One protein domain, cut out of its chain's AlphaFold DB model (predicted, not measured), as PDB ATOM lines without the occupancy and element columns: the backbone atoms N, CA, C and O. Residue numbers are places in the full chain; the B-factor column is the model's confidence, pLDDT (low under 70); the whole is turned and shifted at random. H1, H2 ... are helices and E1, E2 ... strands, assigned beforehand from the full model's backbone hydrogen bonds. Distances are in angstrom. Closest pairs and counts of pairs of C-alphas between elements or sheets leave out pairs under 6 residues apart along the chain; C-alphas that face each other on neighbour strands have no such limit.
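AT A GLANCE: This is residues 14 to 117 of the 117 residues of an uncharacterized protein of Acetobacter pomorum (UniProt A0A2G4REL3). A small sheet of three strands, E5, E2 and E8, forms the middle layer of a stack of sheets, sheets that lie face to face in turn: the sheet E1, E9, E10 is over one part of it and the hairpin E6, E7 over another, with strands crossed in both pairings. A second hairpin, E3 and E4, packs by E3 on E7, H2 packs on E2, and H1 is far out. The printed part has 104 residues with two short helices and ten strands, in the order E1 E2 H1 E3 E4 E5 E6 E7 E8 H2 E9 E10; the class is mostly strand. Both three-stranded sheets, E5 - E2 - E8 and E1 - E9 - E10, and both two-stranded ones are antiparallel. The whole is compact, with a radius of gyration of the C-alphas of 13.2 A and spans of 36 by 27 by 26 A.

IN THESE COORDINATES: E5 is residues 58 to 62, 13.3 A long; E2 is residues 20 to 25, 15.5 A; E8 is residues 89 to 91. E1, residues 14 to 16, begins at C-alpha 14 (-15.201, -44.217, 44.261). E9, residues 100 to 106, is 17.8 A long, and E10, residues 111 to 116, 16.9 A, ending at C-alpha 116 (-3.375, -33.667, 39.396). E6 is residues 71 to 75, 12.6 A; E7 is residues 81 to 85, 13.7 A. E3 is residues 40 to 42 and E4 residues 51 to 54. H1 is residues 29 to 32 and H2 residues 92 to 95.

HOW THE PARTS SIT: E2 is the inner strand between E5, with N 23 and O 59 at 2.9 A, and E8, with N 24 and O 90 at 2.9 A. This sheet and the sheet E1 E9 E10 are face to face, 9.4 A centre to centre, their strands at 79 degrees; the closest C-alphas of E2 and E9 are those of Cys 22 and Cys 101, 5.7 A. E9 pairs with E1 through N 105 and O 15, 2.8 A, and with E10, a hairpin, through N 104 and O 112, 2.8 A. The hairpin E6 and E7, with N 74 and O 82 at 2.8 A, also faces the sheet E5 E2 E8, at 69 degrees between strands; the closest C-alphas of E5 and E6 are those of Val 61 and Ser 74, 4.6 A. The hairpin E3 and E4 has N 41 and O 53 at 2.8 A, and the closest C-alphas of E3 and E7, those of Gln 42 and Trp 83, are 4.9 A apart. H2 is on the sheet E5 E2 E8 at a height over the sheet of 7.5 A, only just over none of its strands, with 2 C-alphas falling on E2 and 2 on E8. H1 is not on that sheet. Both helices are too short for an O i to N i+4 pair; each has its one O i to N i+3 pair within hydrogen-bond range.

THE WHOLE: The C-alphas of Gly 48 and His 117 are the two farthest apart, 37.8 A. The printed part has no cut and no long link. No printed residue is under 70 in pLDDT; the mean of the printed part is 96.4.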
ATOM      1  N   ILE A  14     -14.842 -42.802  44.434       95.94
ATOM      2  CA  ILE A  14     -15.201 -44.217  44.261       95.94
ATOM      3  C   ILE A  14     -14.909 -44.694  42.839       95.94
ATOM      4  O   ILE A  14     -14.278 -45.733  42.653       95.94
ATOM      5  N   LYS A  15     -15.363 -43.953  41.820       95.44
ATOM      6  CA  LYS A  15     -15.138 -44.312  40.409       95.44
ATOM      7  C   LYS A  15     -15.202 -43.103  39.470       95.44
ATOM      8  O   LYS A  15     -15.973 -42.185  39.757       95.44
ATOM      9  N   PRO A  16     -14.466 -43.113  38.342       96.06
ATOM     10  CA  PRO A  16     -14.594 -42.080  37.321       96.06
ATOM     11  C   PRO A  16     -16.014 -42.013  36.751       96.06
ATOM     12  O   PRO A  16     -16.712 -43.029  36.659       96.06
ATOM     13  N   VAL A  17     -16.423 -40.826  36.309       96.94
ATOM     14  CA  VAL A  17     -17.658 -40.640  35.541       96.94
ATOM     15  C   VAL A  17     -17.366 -40.918  34.064       96.94
ATOM     16  O   VAL A  17     -16.856 -40.065  33.341       96.94
ATOM     17  N   SER A  18     -17.658 -42.139  33.613       95.25
ATOM     18  CA  SER A  18     -17.412 -42.567  32.228       95.25
ATOM     19  C   SER A  18     -18.182 -41.733  31.202       95.25
ATOM     20  O   SER A  18     -19.353 -41.423  31.404       95.25
ATOM     21  N   GLY A  19     -17.545 -41.440  30.064       96.62
ATOM     22  CA  GLY A  19     -18.148 -40.656  28.977       96.62
ATOM     23  C   GLY A  19     -18.156 -39.147  29.222       96.62
ATOM     24  O   GLY A  19     -18.860 -38.431  28.518       96.62
ATOM     25  N   TYR A  20     -17.395 -38.666  30.211       97.88
ATOM     26  CA  TYR A  20     -17.249 -37.248  30.517       97.88
ATOM     27  C   TYR A  20     -15.781 -36.846  30.617       97.88
ATOM     28  O   TYR A  20     -14.935 -37.614  31.074       97.88
ATOM     29  N   VAL A  21     -15.500 -35.606  30.226       97.38
ATOM     30  CA  VAL A  21     -14.186 -34.963  30.347       97.38
ATOM     31  C   VAL A  21     -14.299 -33.681  31.162       97.38
ATOM     32  O   VAL A  21     -15.332 -33.014  31.124       97.38
ATOM     33  N   CYS A  22     -13.246 -33.318  31.898       97.38
ATOM     34  CA  CYS A  22     -13.222 -32.033  32.592       97.38
ATOM     35  C   CYS A  22     -13.022 -30.873  31.615       97.38
ATOM     36  O   CYS A  22     -12.025 -30.797  30.887       97.38
ATOM     37  N   MET A  23     -13.933 -29.918  31.699       98.38
ATOM     38  CA  MET A  23     -13.801 -28.586  31.133       98.38
ATOM     39  C   MET A  23     -13.675 -27.579  32.280       98.38
ATOM     40  O   MET A  23     -13.958 -27.894  33.438       98.38
ATOM     41  N   ALA A  24     -13.255 -26.367  31.953       98.00
ATOM     42  CA  ALA A  24     -13.286 -25.221  32.849       98.00
ATOM     43  C   ALA A  24     -14.109 -24.101  32.212       98.00
ATOM     44  O   ALA A  24     -14.114 -23.962  30.981       98.00
ATOM     45  N   LEU A  25     -14.790 -23.321  33.051       97.06
ATOM     46  CA  LEU A  25     -15.354 -22.053  32.619       97.06
ATOM     47  C   LEU A  25     -14.216 -21.079  32.319       97.06
ATOM     48  O   LEU A  25     -13.331 -20.866  33.143       97.06
ATOM     49  N   ASP A  26     -14.266 -20.500  31.131       97.12
ATOM     50  CA  ASP A  26     -13.341 -19.488  30.645       97.12
ATOM     51  C   ASP A  26     -14.161 -18.359  30.024       97.12
ATOM     52  O   ASP A  26     -14.425 -18.315  28.821       97.12
ATOM     53  N   ALA A  27     -14.654 -17.484  30.893       94.75
ATOM     54  CA  ALA A  27     -15.398 -16.291  30.530       94.75
ATOM     55  C   ALA A  27     -14.704 -15.058  31.126       94.75
ATOM     56  O   ALA A  27     -13.950 -15.196  32.090       94.75
ATOM     57  N   PRO A  28     -14.954 -13.847  30.593       94.94
ATOM     58  CA  PRO A  28     -14.426 -12.624  31.184       94.94
ATOM     59  C   PRO A  28     -14.806 -12.495  32.664       94.94
ATOM     60  O   PRO A  28     -15.912 -12.880  33.050       94.94
ATOM     61  N   ASP A  29     -13.943 -11.871  33.468       91.94
ATOM     62  CA  ASP A  29     -14.186 -11.662  34.904       91.94
ATOM     63  C   ASP A  29     -15.527 -10.973  35.178       91.94
ATOM     64  O   ASP A  29     -16.232 -11.331  36.117       91.94
ATOM     65  N   SER A  30     -15.939 -10.042  34.312       93.19
ATOM     66  CA  SER A  30     -17.239  -9.366  34.409       93.19
ATOM     67  C   SER A  30     -18.440 -10.310  34.306       93.19
ATOM     68  O   SER A  30     -19.509  -9.985  34.814       93.19
ATOM     69  N   VAL A  31     -18.281 -11.465  33.658       93.00
ATOM     70  CA  VAL A  31     -19.295 -12.523  33.576       93.00
ATOM     71  C   VAL A  31     -19.151 -13.481  34.757       93.00
ATOM     72  O   VAL A  31     -20.141 -13.804  35.404       93.00
ATOM     73  N   MET A  32     -17.924 -13.907  35.071       90.50
ATOM     74  CA  MET A  32     -17.655 -14.864  36.153       90.50
ATOM     75  C   MET A  32     -17.979 -14.311  37.547       90.50
ATOM     76  O   MET A  32     -18.367 -15.074  38.429       90.50
ATOM     77  N   MET A  33     -17.839 -12.999  37.750       90.62
ATOM     78  CA  MET A  33     -18.115 -12.313  39.019       90.62
ATOM     79  C   MET A  33     -19.530 -11.717  39.095       90.62
ATOM     80  O   MET A  33     -19.874 -11.079  40.089       90.62
ATOM     81  N   ASN A  34     -20.365 -11.911  38.069       92.50
ATOM     82  CA  ASN A  34     -21.761 -11.481  38.096       92.50
ATOM     83  C   ASN A  34     -22.646 -12.572  38.712       92.50
ATOM     84  O   ASN A  34     -23.183 -13.433  38.016       92.50
ATOM     85  N   PHE A  35     -22.805 -12.528  40.035       89.38
ATOM     86  CA  PHE A  35     -23.602 -13.513  40.771       89.38
ATOM     87  C   PHE A  35     -25.118 -13.372  40.562       89.38
ATOM     88  O   PHE A  35     -25.842 -14.340  40.795       89.38
ATOM     89  N   ASP A  36     -25.592 -12.217  40.082       94.19
ATOM     90  CA  ASP A  36     -27.003 -11.995  39.737       94.19
ATOM     91  C   ASP A  36     -27.364 -12.621  38.378       94.19
ATOM     92  O   ASP A  36     -28.507 -13.018  38.137       94.19
ATOM     93  N   HIS A  37     -26.371 -12.758  37.493       93.44
ATOM     94  CA  HIS A  37     -26.508 -13.360  36.169       93.44
ATOM     95  C   HIS A  37     -25.386 -14.375  35.893       93.44
ATOM     96  O   HIS A  37     -24.579 -14.168  34.979       93.44
ATOM     97  N   PRO A  38     -25.326 -15.484  36.655       95.38
ATOM     98  CA  PRO A  38     -24.289 -16.484  36.468       95.38
ATOM     99  C   PRO A  38     -24.451 -17.191  35.121       95.38
ATOM    100  O   PRO A  38     -25.550 -17.278  34.566       95.38
ATOM    101  N   ILE A  39     -23.364 -17.783  34.621       97.50
ATOM    102  CA  ILE A  39     -23.442 -18.705  33.482       97.50
ATOM    103  C   ILE A  39     -24.331 -19.887  33.897       97.50
ATOM    104  O   ILE A  39     -24.022 -20.553  34.887       97.50
ATOM    105  N   PRO A  40     -25.434 -20.165  33.186       97.88
ATOM    106  CA  PRO A  40     -26.406 -21.143  33.644       97.88
ATOM    107  C   PRO A  40     -26.093 -22.555  33.132       97.88
ATOM    108  O   PRO A  40     -25.636 -22.743  32.005       97.88
ATOM    109  N   LEU A  41     -26.438 -23.554  33.943       98.62
ATOM    110  CA  LEU A  41     -26.780 -24.899  33.490       98.62
ATOM    111  C   LEU A  41     -28.288 -24.915  33.212       98.62
ATOM    112  O   LEU A  41     -29.089 -24.778  34.137       98.62
ATOM    113  N   GLN A  42     -28.687 -25.061  31.955       98.62
ATOM    114  CA  GLN A  42     -30.075 -24.918  31.504       98.62
ATOM    115  C   GLN A  42     -30.731 -26.257  31.167       98.62
ATOM    116  O   GLN A  42     -30.058 -27.258  30.918       98.62
ATOM    117  N   THR A  43     -32.065 -26.280  31.138       98.56
ATOM    118  CA  THR A  43     -32.842 -27.476  30.766       98.56
ATOM    119  C   THR A  43     -32.769 -27.816  29.279       98.56
ATOM    120  O   THR A  43     -32.929 -28.977  28.916       98.56
ATOM    121  N   GLU A  44     -32.513 -26.831  28.416       98.44
ATOM    122  CA  GLU A  44     -32.494 -26.966  26.955       98.44
ATOM    123  C   GLU A  44     -31.308 -26.183  26.359       98.44
ATOM    124  O   GLU A  44     -30.894 -25.186  26.954       98.44
ATOM    125  N   PRO A  45     -30.777 -26.577  25.185       98.44
ATOM    126  CA  PRO A  45     -29.681 -25.878  24.514       98.44
ATOM    127  C   PRO A  45     -30.200 -24.668  23.724       98.44
ATOM    128  O   PRO A  45     -30.212 -24.666  22.489       98.44
ATOM    129  N   ARG A  46     -30.719 -23.663  24.430       98.12
ATOM    130  CA  ARG A  46     -31.187 -22.408  23.831       98.12
ATOM    131  C   ARG A  46     -31.168 -21.268  24.837       98.12
ATOM    132  O   ARG A  46     -31.397 -21.471  26.028       98.12
ATOM    133  N   ASP A  47     -31.024 -20.053  24.328       95.62
ATOM    134  CA  ASP A  47     -31.096 -18.860  25.160       95.62
ATOM    135  C   ASP A  47     -32.463 -18.744  25.856       95.62
ATOM    136  O   ASP A  47     -33.517 -19.094  25.314       95.62
ATOM    137  N   GLY A  48     -32.433 -18.276  27.106       95.25
ATOM    138  CA  GLY A  48     -33.626 -18.107  27.937       95.25
ATOM    139  C   GLY A  48     -34.298 -19.408  28.393       95.25
ATOM    140  O   GLY A  48     -35.408 -19.353  28.926       95.25
ATOM    141  N   ALA A  49     -33.685 -20.579  28.191       98.19
ATOM    142  CA  ALA A  49     -34.180 -21.814  28.791       98.19
ATOM    143  C   ALA A  49     -34.128 -21.745  30.334       98.19
ATOM    144  O   ALA A  49     -33.216 -21.121  30.889       98.19
ATOM    145  N   PRO A  50     -35.076 -22.392  31.042       98.19
ATOM    146  CA  PRO A  50     -35.064 -22.452  32.498       98.19
ATOM    147  C   PRO A  50     -33.713 -22.912  33.061       98.19
ATOM    148  O   PRO A  50     -33.127 -23.898  32.604       98.19
ATOM    149  N   MET A  51     -33.227 -22.200  34.078       97.75
ATOM    150  CA  MET A  51     -31.986 -22.547  34.764       97.75
ATOM    151  C   MET A  51     -32.227 -23.692  35.753       97.75
ATOM    152  O   MET A  51     -33.136 -23.643  36.579       97.75
ATOM    153  N   ILE A  52     -31.381 -24.717  35.685       98.25
ATOM    154  CA  ILE A  52     -31.302 -25.801  36.667       98.25
ATOM    155  C   ILE A  52     -30.474 -25.349  37.872       98.25
ATOM    156  O   ILE A  52     -30.877 -25.565  39.013       98.25
ATOM    157  N   ALA A  53     -29.299 -24.779  37.602       97.00
ATOM    158  CA  ALA A  53     -28.333 -24.277  38.574       97.00
ATOM    159  C   ALA A  53     -27.322 -23.354  37.862       97.00
ATOM    160  O   ALA A  53     -27.244 -23.387  36.632       97.00
ATOM    161  N   PRO A  54     -26.503 -22.584  38.593       97.00
ATOM    162  CA  PRO A  54     -25.277 -22.014  38.040       97.00
ATOM    163  C   PRO A  54     -24.335 -23.115  37.526       97.00
ATOM    164  O   PRO A  54     -24.252 -24.198  38.115       97.00
ATOM    165  N   ALA A  55     -23.619 -22.848  36.436       97.25
ATOM    166  CA  ALA A  55     -22.566 -23.727  35.945       97.25
ATOM    167  C   ALA A  55     -21.387 -23.757  36.934       97.25
ATOM    168  O   ALA A  55     -21.049 -22.756  37.565       97.25
ATOM    169  N   LEU A  56     -20.756 -24.923  37.071       95.50
ATOM    170  CA  LEU A  56     -19.580 -25.097  37.921       95.50
ATOM    171  C   LEU A  56     -18.341 -24.514  37.231       95.50
ATOM    172  O   LEU A  56     -18.197 -24.665  36.022       95.50
ATOM    173  N   GLY A  57     -17.413 -23.927  37.996       95.19
ATOM    174  CA  GLY A  57     -16.140 -23.420  37.455       95.19
ATOM    175  C   GLY A  57     -15.294 -24.505  36.776       95.19
ATOM    176  O   GLY A  57     -14.664 -24.252  35.755       95.19
ATOM    177  N   VAL A  58     -15.347 -25.731  37.301       97.44
ATOM    178  CA  VAL A  58     -14.878 -26.953  36.643       97.44
ATOM    179  C   VAL A  58     -16.079 -27.870  36.495       97.44
ATOM    180  O   VAL A  58     -16.793 -28.113  37.467       97.44
ATOM    181  N   LEU A  59     -16.318 -28.367  35.288       97.94
ATOM    182  CA  LEU A  59     -17.535 -29.092  34.953       97.94
ATOM    183  C   LEU A  59     -17.241 -30.284  34.038       97.94
ATOM    184  O   LEU A  59     -16.402 -30.181  33.140       97.94
ATOM    185  N   PRO A  60     -17.924 -31.422  34.236       98.12
ATOM    186  CA  PRO A  60     -17.830 -32.542  33.322       98.12
ATOM    187  C   PRO A  60     -18.682 -32.244  32.087       98.12
ATOM    188  O   PRO A  60     -19.861 -31.911  32.201       98.12
ATOM    189  N   VAL A  61     -18.118 -32.396  30.899       98.38
ATOM    190  CA  VAL A  61     -18.865 -32.316  29.639       98.38
ATOM    191  C   VAL A  61     -18.894 -33.697  29.014       98.38
ATOM    192  O   VAL A  61     -17.870 -34.382  28.977       98.38
ATOM    193  N   THR A  62     -20.078 -34.132  28.584       98.00
ATOM    194  CA  THR A  62     -20.233 -35.446  27.952       98.00
ATOM    195  C   THR A  62     -19.498 -35.479  26.618       98.00
ATOM    196  O   THR A  62     -19.539 -34.520  25.850       98.00
ATOM    197  N   THR A  63     -18.844 -36.594  26.317       95.75
ATOM    198  CA  THR A  63     -18.205 -36.831  25.013       95.75
ATOM    199  C   THR A  63     -19.146 -37.498  24.015       95.75
ATOM    200  O   THR A  63     -18.797 -37.645  22.848       95.75
ATOM    201  N   ASN A  64     -20.325 -37.937  24.468       96.00
ATOM    202  CA  ASN A  64     -21.256 -38.742  23.672       96.00
ATOM    203  C   ASN A  64     -22.358 -37.912  23.003       96.00
ATOM    204  O   ASN A  64     -23.091 -38.434  22.167       96.00
ATOM    205  N   VAL A  65     -22.500 -36.641  23.385       96.44
ATOM    206  CA  VAL A  65     -23.468 -35.714  22.796       96.44
ATOM    207  C   VAL A  65     -22.683 -34.592  22.129       96.44
ATOM    208  O   VAL A  65     -21.900 -33.931  22.814       96.44
ATOM    209  N   PRO A  66     -22.846 -34.379  20.811       96.38
ATOM    210  CA  PRO A  66     -22.190 -33.272  20.140       96.38
ATOM    211  C   PRO A  66     -22.731 -31.936  20.655       96.38
ATOM    212  O   PRO A  66     -23.849 -31.845  21.174       96.38
ATOM    213  N   GLU A  67     -21.945 -30.881  20.462       97.56
ATOM    214  CA  GLU A  67     -22.428 -29.524  20.680       97.56
ATOM    215  C   GLU A  67     -23.723 -29.297  19.884       97.56
ATOM    216  O   GLU A  67     -23.816 -29.631  18.703       97.56
ATOM    217  N   THR A  68     -24.739 -28.760  20.553       98.31
ATOM    218  CA  THR A  68     -26.070 -28.535  19.986       98.31
ATOM    219  C   THR A  68     -26.434 -27.074  20.194       98.31
ATOM    220  O   THR A  68     -26.434 -26.600  21.326       98.31
ATOM    221  N   ASN A  69     -26.727 -26.349  19.111       98.06
ATOM    222  CA  ASN A  69     -27.096 -24.927  19.136       98.06
ATOM    223  C   ASN A  69     -26.115 -24.014  19.903       98.06
ATOM    224  O   ASN A  69     -26.537 -23.026  20.495       98.06
ATOM    225  N   GLY A  70     -24.816 -24.331  19.924       98.38
ATOM    226  CA  GLY A  70     -23.841 -23.550  20.693       98.38
ATOM    227  C   GLY A  70     -23.766 -23.914  22.179       98.38
ATOM    228  O   GLY A  70     -23.233 -23.133  22.967       98.38
ATOM    229  N   TYR A  71     -24.307 -25.069  22.585       98.81
ATOM    230  CA  TYR A  71     -24.275 -25.570  23.959       98.81
ATOM    231  C   TYR A  71     -23.682 -26.969  24.027       98.81
ATOM    232  O   TYR A  71     -23.921 -27.816  23.164       98.81
ATOM    233  N   VAL A  72     -22.985 -27.235  25.123       98.69
ATOM    234  CA  VAL A  72     -22.515 -28.572  25.484       98.69
ATOM    235  C   VAL A  72     -23.334 -29.126  26.639       98.69
ATOM    236  O   VAL A  72     -23.790 -28.378  27.509       98.69
ATOM    237  N   GLN A  73     -23.513 -30.444  26.667       98.56
ATOM    238  CA  GLN A  73     -24.220 -31.096  27.761       98.56
ATOM    239  C   GLN A  73     -23.263 -31.396  28.927       98.56
ATOM    240  O   GLN A  73     -22.185 -31.970  28.756       98.56
ATOM    241  N   SER A  74     -23.675 -31.000  30.127       98.38
ATOM    242  CA  SER A  74     -22.932 -31.122  31.384       98.38
ATOM    243  C   SER A  74     -23.867 -31.593  32.506       98.38
ATOM    244  O   SER A  74     -24.975 -32.062  32.234       98.38
ATOM    245  N   MET A  75     -23.439 -31.492  33.765       97.88
ATOM    246  CA  MET A  75     -24.252 -31.780  34.946       97.88
ATOM    247  C   MET A  75     -23.812 -30.969  36.172       97.88
ATOM    248  O   MET A  75     -22.695 -30.457  36.228       97.88
ATOM    249  N   ASN A  76     -24.685 -30.897  37.177       97.06
ATOM    250  CA  ASN A  76     -24.368 -30.327  38.488       97.06
ATOM    251  C   ASN A  76     -23.816 -31.379  39.475       97.06
ATOM    252  O   ASN A  76     -23.678 -32.559  39.148       97.06
ATOM    253  N   LEU A  77     -23.566 -30.960  40.724       95.75
ATOM    254  CA  LEU A  77     -23.024 -31.834  41.774       95.75
ATOM    255  C   LEU A  77     -23.923 -33.033  42.140       95.75
ATOM    256  O   LEU A  77     -23.445 -34.011  42.706       95.75
ATOM    257  N   ALA A  78     -25.213 -32.969  41.805       96.06
ATOM    258  CA  ALA A  78     -26.197 -34.025  42.035       96.06
ATOM    259  C   ALA A  78     -26.449 -34.890  40.783       96.06
ATOM    260  O   ALA A  78     -27.490 -35.536  40.690       96.06
ATOM    261  N   PHE A  79     -25.541 -34.868  39.798       96.88
ATOM    262  CA  PHE A  79     -25.664 -35.587  38.520       96.88
ATOM    263  C   PHE A  79     -26.877 -35.190  37.661       96.88
ATOM    264  O   PHE A  79     -27.208 -35.880  36.695       96.88
ATOM    265  N   LYS A  80     -27.537 -34.060  37.949       97.88
ATOM    266  CA  LYS A  80     -28.612 -33.553  37.090       97.88
ATOM    267  C   LYS A  80     -28.000 -32.940  35.839       97.88
ATOM    268  O   LYS A  80     -27.270 -31.952  35.936       97.88
ATOM    269  N   THR A  81     -28.296 -33.534  34.686       98.12
ATOM    270  CA  THR A  81     -27.776 -33.087  33.394       98.12
ATOM    271  C   THR A  81     -28.472 -31.823  32.902       98.12
ATOM    272  O   THR A  81     -29.621 -31.541  33.248       98.12
ATOM    273  N   GLY A  82     -27.759 -31.051  32.089       98.44
ATOM    274  CA  GLY A  82     -28.255 -29.826  31.470       98.44
ATOM    275  C   GLY A  82     -27.279 -29.292  30.432       98.44
ATOM    276  O   GLY A  82     -26.317 -29.967  30.072       98.44
ATOM    277  N   TRP A  83     -27.520 -28.073  29.970       98.81
ATOM    278  CA  TRP A  83     -26.789 -27.451  28.870       98.81
ATOM    279  C   TRP A  83     -26.075 -26.183  29.327       98.81
ATOM    280  O   TRP A  83     -26.663 -25.364  30.028       98.81
ATOM    281  N   VAL A  84     -24.812 -26.026  28.934       98.56
ATOM    282  CA  VAL A  84     -23.981 -24.848  29.234       98.56
ATOM    283  C   VAL A  84     -23.529 -24.221  27.912       98.56
ATOM    284  O   VAL A  84     -23.168 -24.971  27.000       98.56
ATOM    285  N   PRO A  85     -23.527 -22.880  27.771       98.31
ATOM    286  CA  PRO A  85     -23.049 -22.227  26.555       98.31
ATOM    287  C   PRO A  85     -21.601 -22.622  26.230       98.31
ATOM    288  O   PRO A  85     -20.687 -22.361  27.014       98.31
ATOM    289  N   ALA A  86     -21.383 -23.202  25.049       98.25
ATOM    290  CA  ALA A  86     -20.091 -23.724  24.606       98.25
ATOM    291  C   ALA A  86     -19.006 -22.632  24.545       98.25
ATOM    292  O   ALA A  86     -17.841 -22.875  24.838       98.25
ATOM    293  N   LYS A  87     -19.404 -21.386  24.250       97.69
ATOM    294  CA  LYS A  87     -18.501 -20.224  24.194       97.69
ATOM    295  C   LYS A  87     -17.759 -19.921  25.501       97.69
ATOM    296  O   LYS A  87     -16.772 -19.197  25.459       97.69
ATOM    297  N   TYR A  88     -18.245 -20.424  26.636       97.94
ATOM    298  CA  TYR A  88     -17.641 -20.195  27.950       97.94
ATOM    299  C   TYR A  88     -16.900 -21.409  28.494       97.94
ATOM    300  O   TYR A  88     -16.497 -21.385  29.649       97.94
ATOM    301  N   VAL A  89     -16.732 -22.477  27.716       97.56
ATOM    302  CA  VAL A  89     -16.053 -23.689  28.178       97.56
ATOM    303  C   VAL A  89     -14.823 -23.989  27.345       97.56
ATOM    304  O   VAL A  89     -14.846 -23.959  26.116       97.56
ATOM    305  N   LYS A  90     -13.739 -24.343  28.030       98.06
ATOM    306  CA  LYS A  90     -12.503 -24.826  27.411       98.06
ATOM    307  C   LYS A  90     -12.025 -26.108  28.080       98.06
ATOM    308  O   LYS A  90     -12.350 -26.344  29.244       98.06
ATOM    309  N   PRO A  91     -11.224 -26.935  27.381       97.56
ATOM    310  CA  PRO A  91     -10.562 -28.068  28.015       97.56
ATOM    311  C   PRO A  91      -9.793 -27.617  29.254       97.56
ATOM    312  O   PRO A  91      -9.037 -26.645  29.180       97.56
ATOM    313  N   TYR A  92      -9.951 -28.330  30.372       97.94
ATOM    314  CA  TYR A  92      -9.357 -27.938  31.658       97.94
ATOM    315  C   TYR A  92      -7.849 -27.654  31.544       97.94
ATOM    316  O   TYR A  92      -7.382 -26.601  31.963       97.94
ATOM    317  N   ALA A  93      -7.099 -28.528  30.864       96.75
ATOM    318  CA  ALA A  93      -5.652 -28.388  30.671       96.75
ATOM    319  C   ALA A  93      -5.232 -27.174  29.810       96.75
ATOM    320  O   ALA A  93      -4.051 -26.838  29.756       96.75
ATOM    321  N   LYS A  94      -6.166 -26.521  29.103       97.25
ATOM    322  CA  LYS A  94      -5.902 -25.265  28.380       97.25
ATOM    323  C   LYS A  94      -6.028 -24.044  29.287       97.25
ATOM    324  O   LYS A  94      -5.306 -23.080  29.068       97.25
ATOM    325  N   VAL A  95      -6.916 -24.100  30.279       96.81
ATOM    326  CA  VAL A  95      -7.098 -23.044  31.291       96.81
ATOM    327  C   VAL A  95      -6.085 -23.198  32.428       96.81
ATOM    328  O   VAL A  95      -5.567 -22.214  32.945       96.81
ATOM    329  N   HIS A  96      -5.722 -24.441  32.754       95.62
ATOM    330  CA  HIS A  96      -4.741 -24.790  33.777       95.62
ATOM    331  C   HIS A  96      -3.609 -25.643  33.169       95.62
ATOM    332  O   HIS A  96      -3.618 -26.870  33.312       95.62
ATOM    333  N   PRO A  97      -2.644 -25.028  32.454       95.94
ATOM    334  CA  PRO A  97      -1.539 -25.751  31.830       95.94
ATOM    335  C   PRO A  97      -0.728 -26.567  32.838       95.94
ATOM    336  O   PRO A  97      -0.392 -26.077  33.913       95.94
ATOM    337  N   GLY A  98      -0.398 -27.808  32.471       95.38
ATOM    338  CA  GLY A  98       0.338 -28.734  33.338       95.38
ATOM    339  C   GLY A  98      -0.513 -29.408  34.415       95.38
ATOM    340  O   GLY A  98       0.032 -30.167  35.197       95.38
ATOM    341  N   ASN A  99      -1.827 -29.168  34.447       96.50
ATOM    342  CA  ASN A  99      -2.728 -29.797  35.407       96.50
ATOM    343  C   ASN A  99      -3.743 -30.702  34.707       96.50
ATOM    344  O   ASN A  99      -4.174 -30.451  33.576       96.50
ATOM    345  N   THR A 100      -4.180 -31.737  35.417       95.56
ATOM    346  CA  THR A 100      -5.226 -32.662  34.970       95.56
ATOM    347  C   THR A 100      -6.447 -32.586  35.876       95.56
ATOM    348  O   THR A 100      -6.379 -32.133  37.019       95.56
ATOM    349  N   CYS A 101      -7.582 -33.017  35.335       96.75
ATOM    350  CA  CYS A 101      -8.830 -33.147  36.066       96.75
ATOM    351  C   CYS A 101      -9.595 -34.353  35.531       96.75
ATOM    352  O   CYS A 101      -9.719 -34.516  34.313       96.75
ATOM    353  N   THR A 102     -10.151 -35.147  36.444       96.81
ATOM    354  CA  THR A 102     -11.054 -36.254  36.119       96.81
ATOM    355  C   THR A 102     -12.305 -36.165  36.996       96.81
ATOM    356  O   THR A 102     -12.164 -36.077  38.219       96.81
ATOM    357  N   PRO A 103     -13.526 -36.204  36.428       97.06
ATOM    358  CA  PRO A 103     -14.752 -36.230  37.216       97.06
ATOM    359  C   PRO A 103     -14.971 -37.613  37.840       97.06
ATOM    360  O   PRO A 103     -14.757 -38.641  37.192       97.06
ATOM    361  N   TYR A 104     -15.426 -37.646  39.089       97.50
ATOM    362  CA  TYR A 104     -15.645 -38.865  39.869       97.50
ATOM    363  C   TYR A 104     -17.004 -38.858  40.570       97.50
ATOM    364  O   TYR A 104     -17.525 -37.811  40.944       97.50
ATOM    365  N   VAL A 105     -17.551 -40.053  40.785       96.88
ATOM    366  CA  VAL A 105     -18.567 -40.289  41.814       96.88
ATOM    367  C   VAL A 105     -17.846 -40.430  43.150       96.88
ATOM    368  O   VAL A 105     -16.920 -41.242  43.267       96.88
ATOM    369  N   MET A 106     -18.269 -39.651  44.135       96.00
ATOM    370  CA  MET A 106     -17.732 -39.656  45.493       96.00
ATOM    371  C   MET A 106     -18.507 -40.633  46.395       96.00
ATOM    372  O   MET A 106     -19.546 -41.166  46.000       96.00
ATOM    373  N   ASP A 107     -17.999 -40.907  47.596       95.12
ATOM    374  CA  ASP A 107     -18.609 -41.851  48.547       95.12
ATOM    375  C   ASP A 107     -19.967 -41.398  49.113       95.12
ATOM    376  O   ASP A 107     -20.763 -42.240  49.527       95.12
ATOM    377  N   ASP A 108     -20.282 -40.105  49.041       92.75
ATOM    378  CA  ASP A 108     -21.606 -39.542  49.325       92.75
ATOM    379  C   ASP A 108     -22.567 -39.585  48.123       92.75
ATOM    380  O   ASP A 108     -23.690 -39.084  48.196       92.75
ATOM    381  N   GLY A 109     -22.132 -40.170  47.005       93.75
ATOM    382  CA  GLY A 109     -22.910 -40.277  45.776       93.75
ATOM    383  C   GLY A 109     -22.997 -38.985  44.963       93.75
ATOM    384  O   GLY A 109     -23.728 -38.966  43.970       93.75
ATOM    385  N   LYS A 110     -22.273 -37.922  45.332       95.56
ATOM    386  CA  LYS A 110     -22.204 -36.675  44.556       95.56
ATOM    387  C   LYS A 110     -21.059 -36.694  43.550       95.56
ATOM    388  O   LYS A 110     -20.157 -37.534  43.595       95.56
ATOM    389  N   LEU A 111     -21.121 -35.768  42.600       96.62
ATOM    390  CA  LEU A 111     -20.023 -35.498  41.683       96.62
ATOM    391  C   LEU A 111     -18.896 -34.795  42.446       96.62
ATOM    392  O   LEU A 111     -19.124 -33.819  43.157       96.62
ATOM    393  N   GLY A 112     -17.676 -35.259  42.219       96.12
ATOM    394  CA  GLY A 112     -16.447 -34.583  42.602       96.12
ATOM    395  C   GLY A 112     -15.423 -34.645  41.476       96.12
ATOM    396  O   GLY A 112     -15.699 -35.134  40.377       96.12
ATOM    397  N   PHE A 113     -14.224 -34.146  41.755       96.25
ATOM    398  CA  PHE A 113     -13.131 -34.092  40.792       96.25
ATOM    399  C   PHE A 113     -11.826 -34.481  41.477       96.25
ATOM    400  O   PHE A 113     -11.557 -34.054  42.599       96.25
ATOM    401  N   ILE A 114     -11.010 -35.271  40.787       95.50
ATOM    402  CA  ILE A 114      -9.615 -35.487  41.165       95.50
ATOM    403  C   ILE A 114      -8.766 -34.573  40.292       95.50
ATOM    404  O   ILE A 114      -8.836 -34.657  39.065       95.50
ATOM    405  N   PHE A 115      -7.965 -33.729  40.935       94.56
ATOM    406  CA  PHE A 115      -7.004 -32.848  40.281       94.56
ATOM    407  C   PHE A 115      -5.589 -33.403  40.433       94.56
ATOM    408  O   PHE A 115      -5.254 -33.977  41.470       94.56
ATOM    409  N   GLY A 116      -4.768 -33.226  39.404       92.19
ATOM    410  CA  GLY A 116      -3.375 -33.667  39.396       92.19
ATOM    411  C   GLY A 116      -2.459 -32.710  38.642       92.19
ATOM    412  O   GLY A 116      -2.927 -31.741  38.037       92.19
ATOM    413  N   HIS A 117      -1.166 -33.032  38.667       84.19
ATOM    414  CA  HIS A 117      -0.064 -32.337  38.001       84.19
ATOM    415  C   HIS A 117       0.704 -33.325  37.116       84.19
ATOM    416  O   HIS A 117       0.804 -34.502  37.539       84.19
TER     417      HIS A 117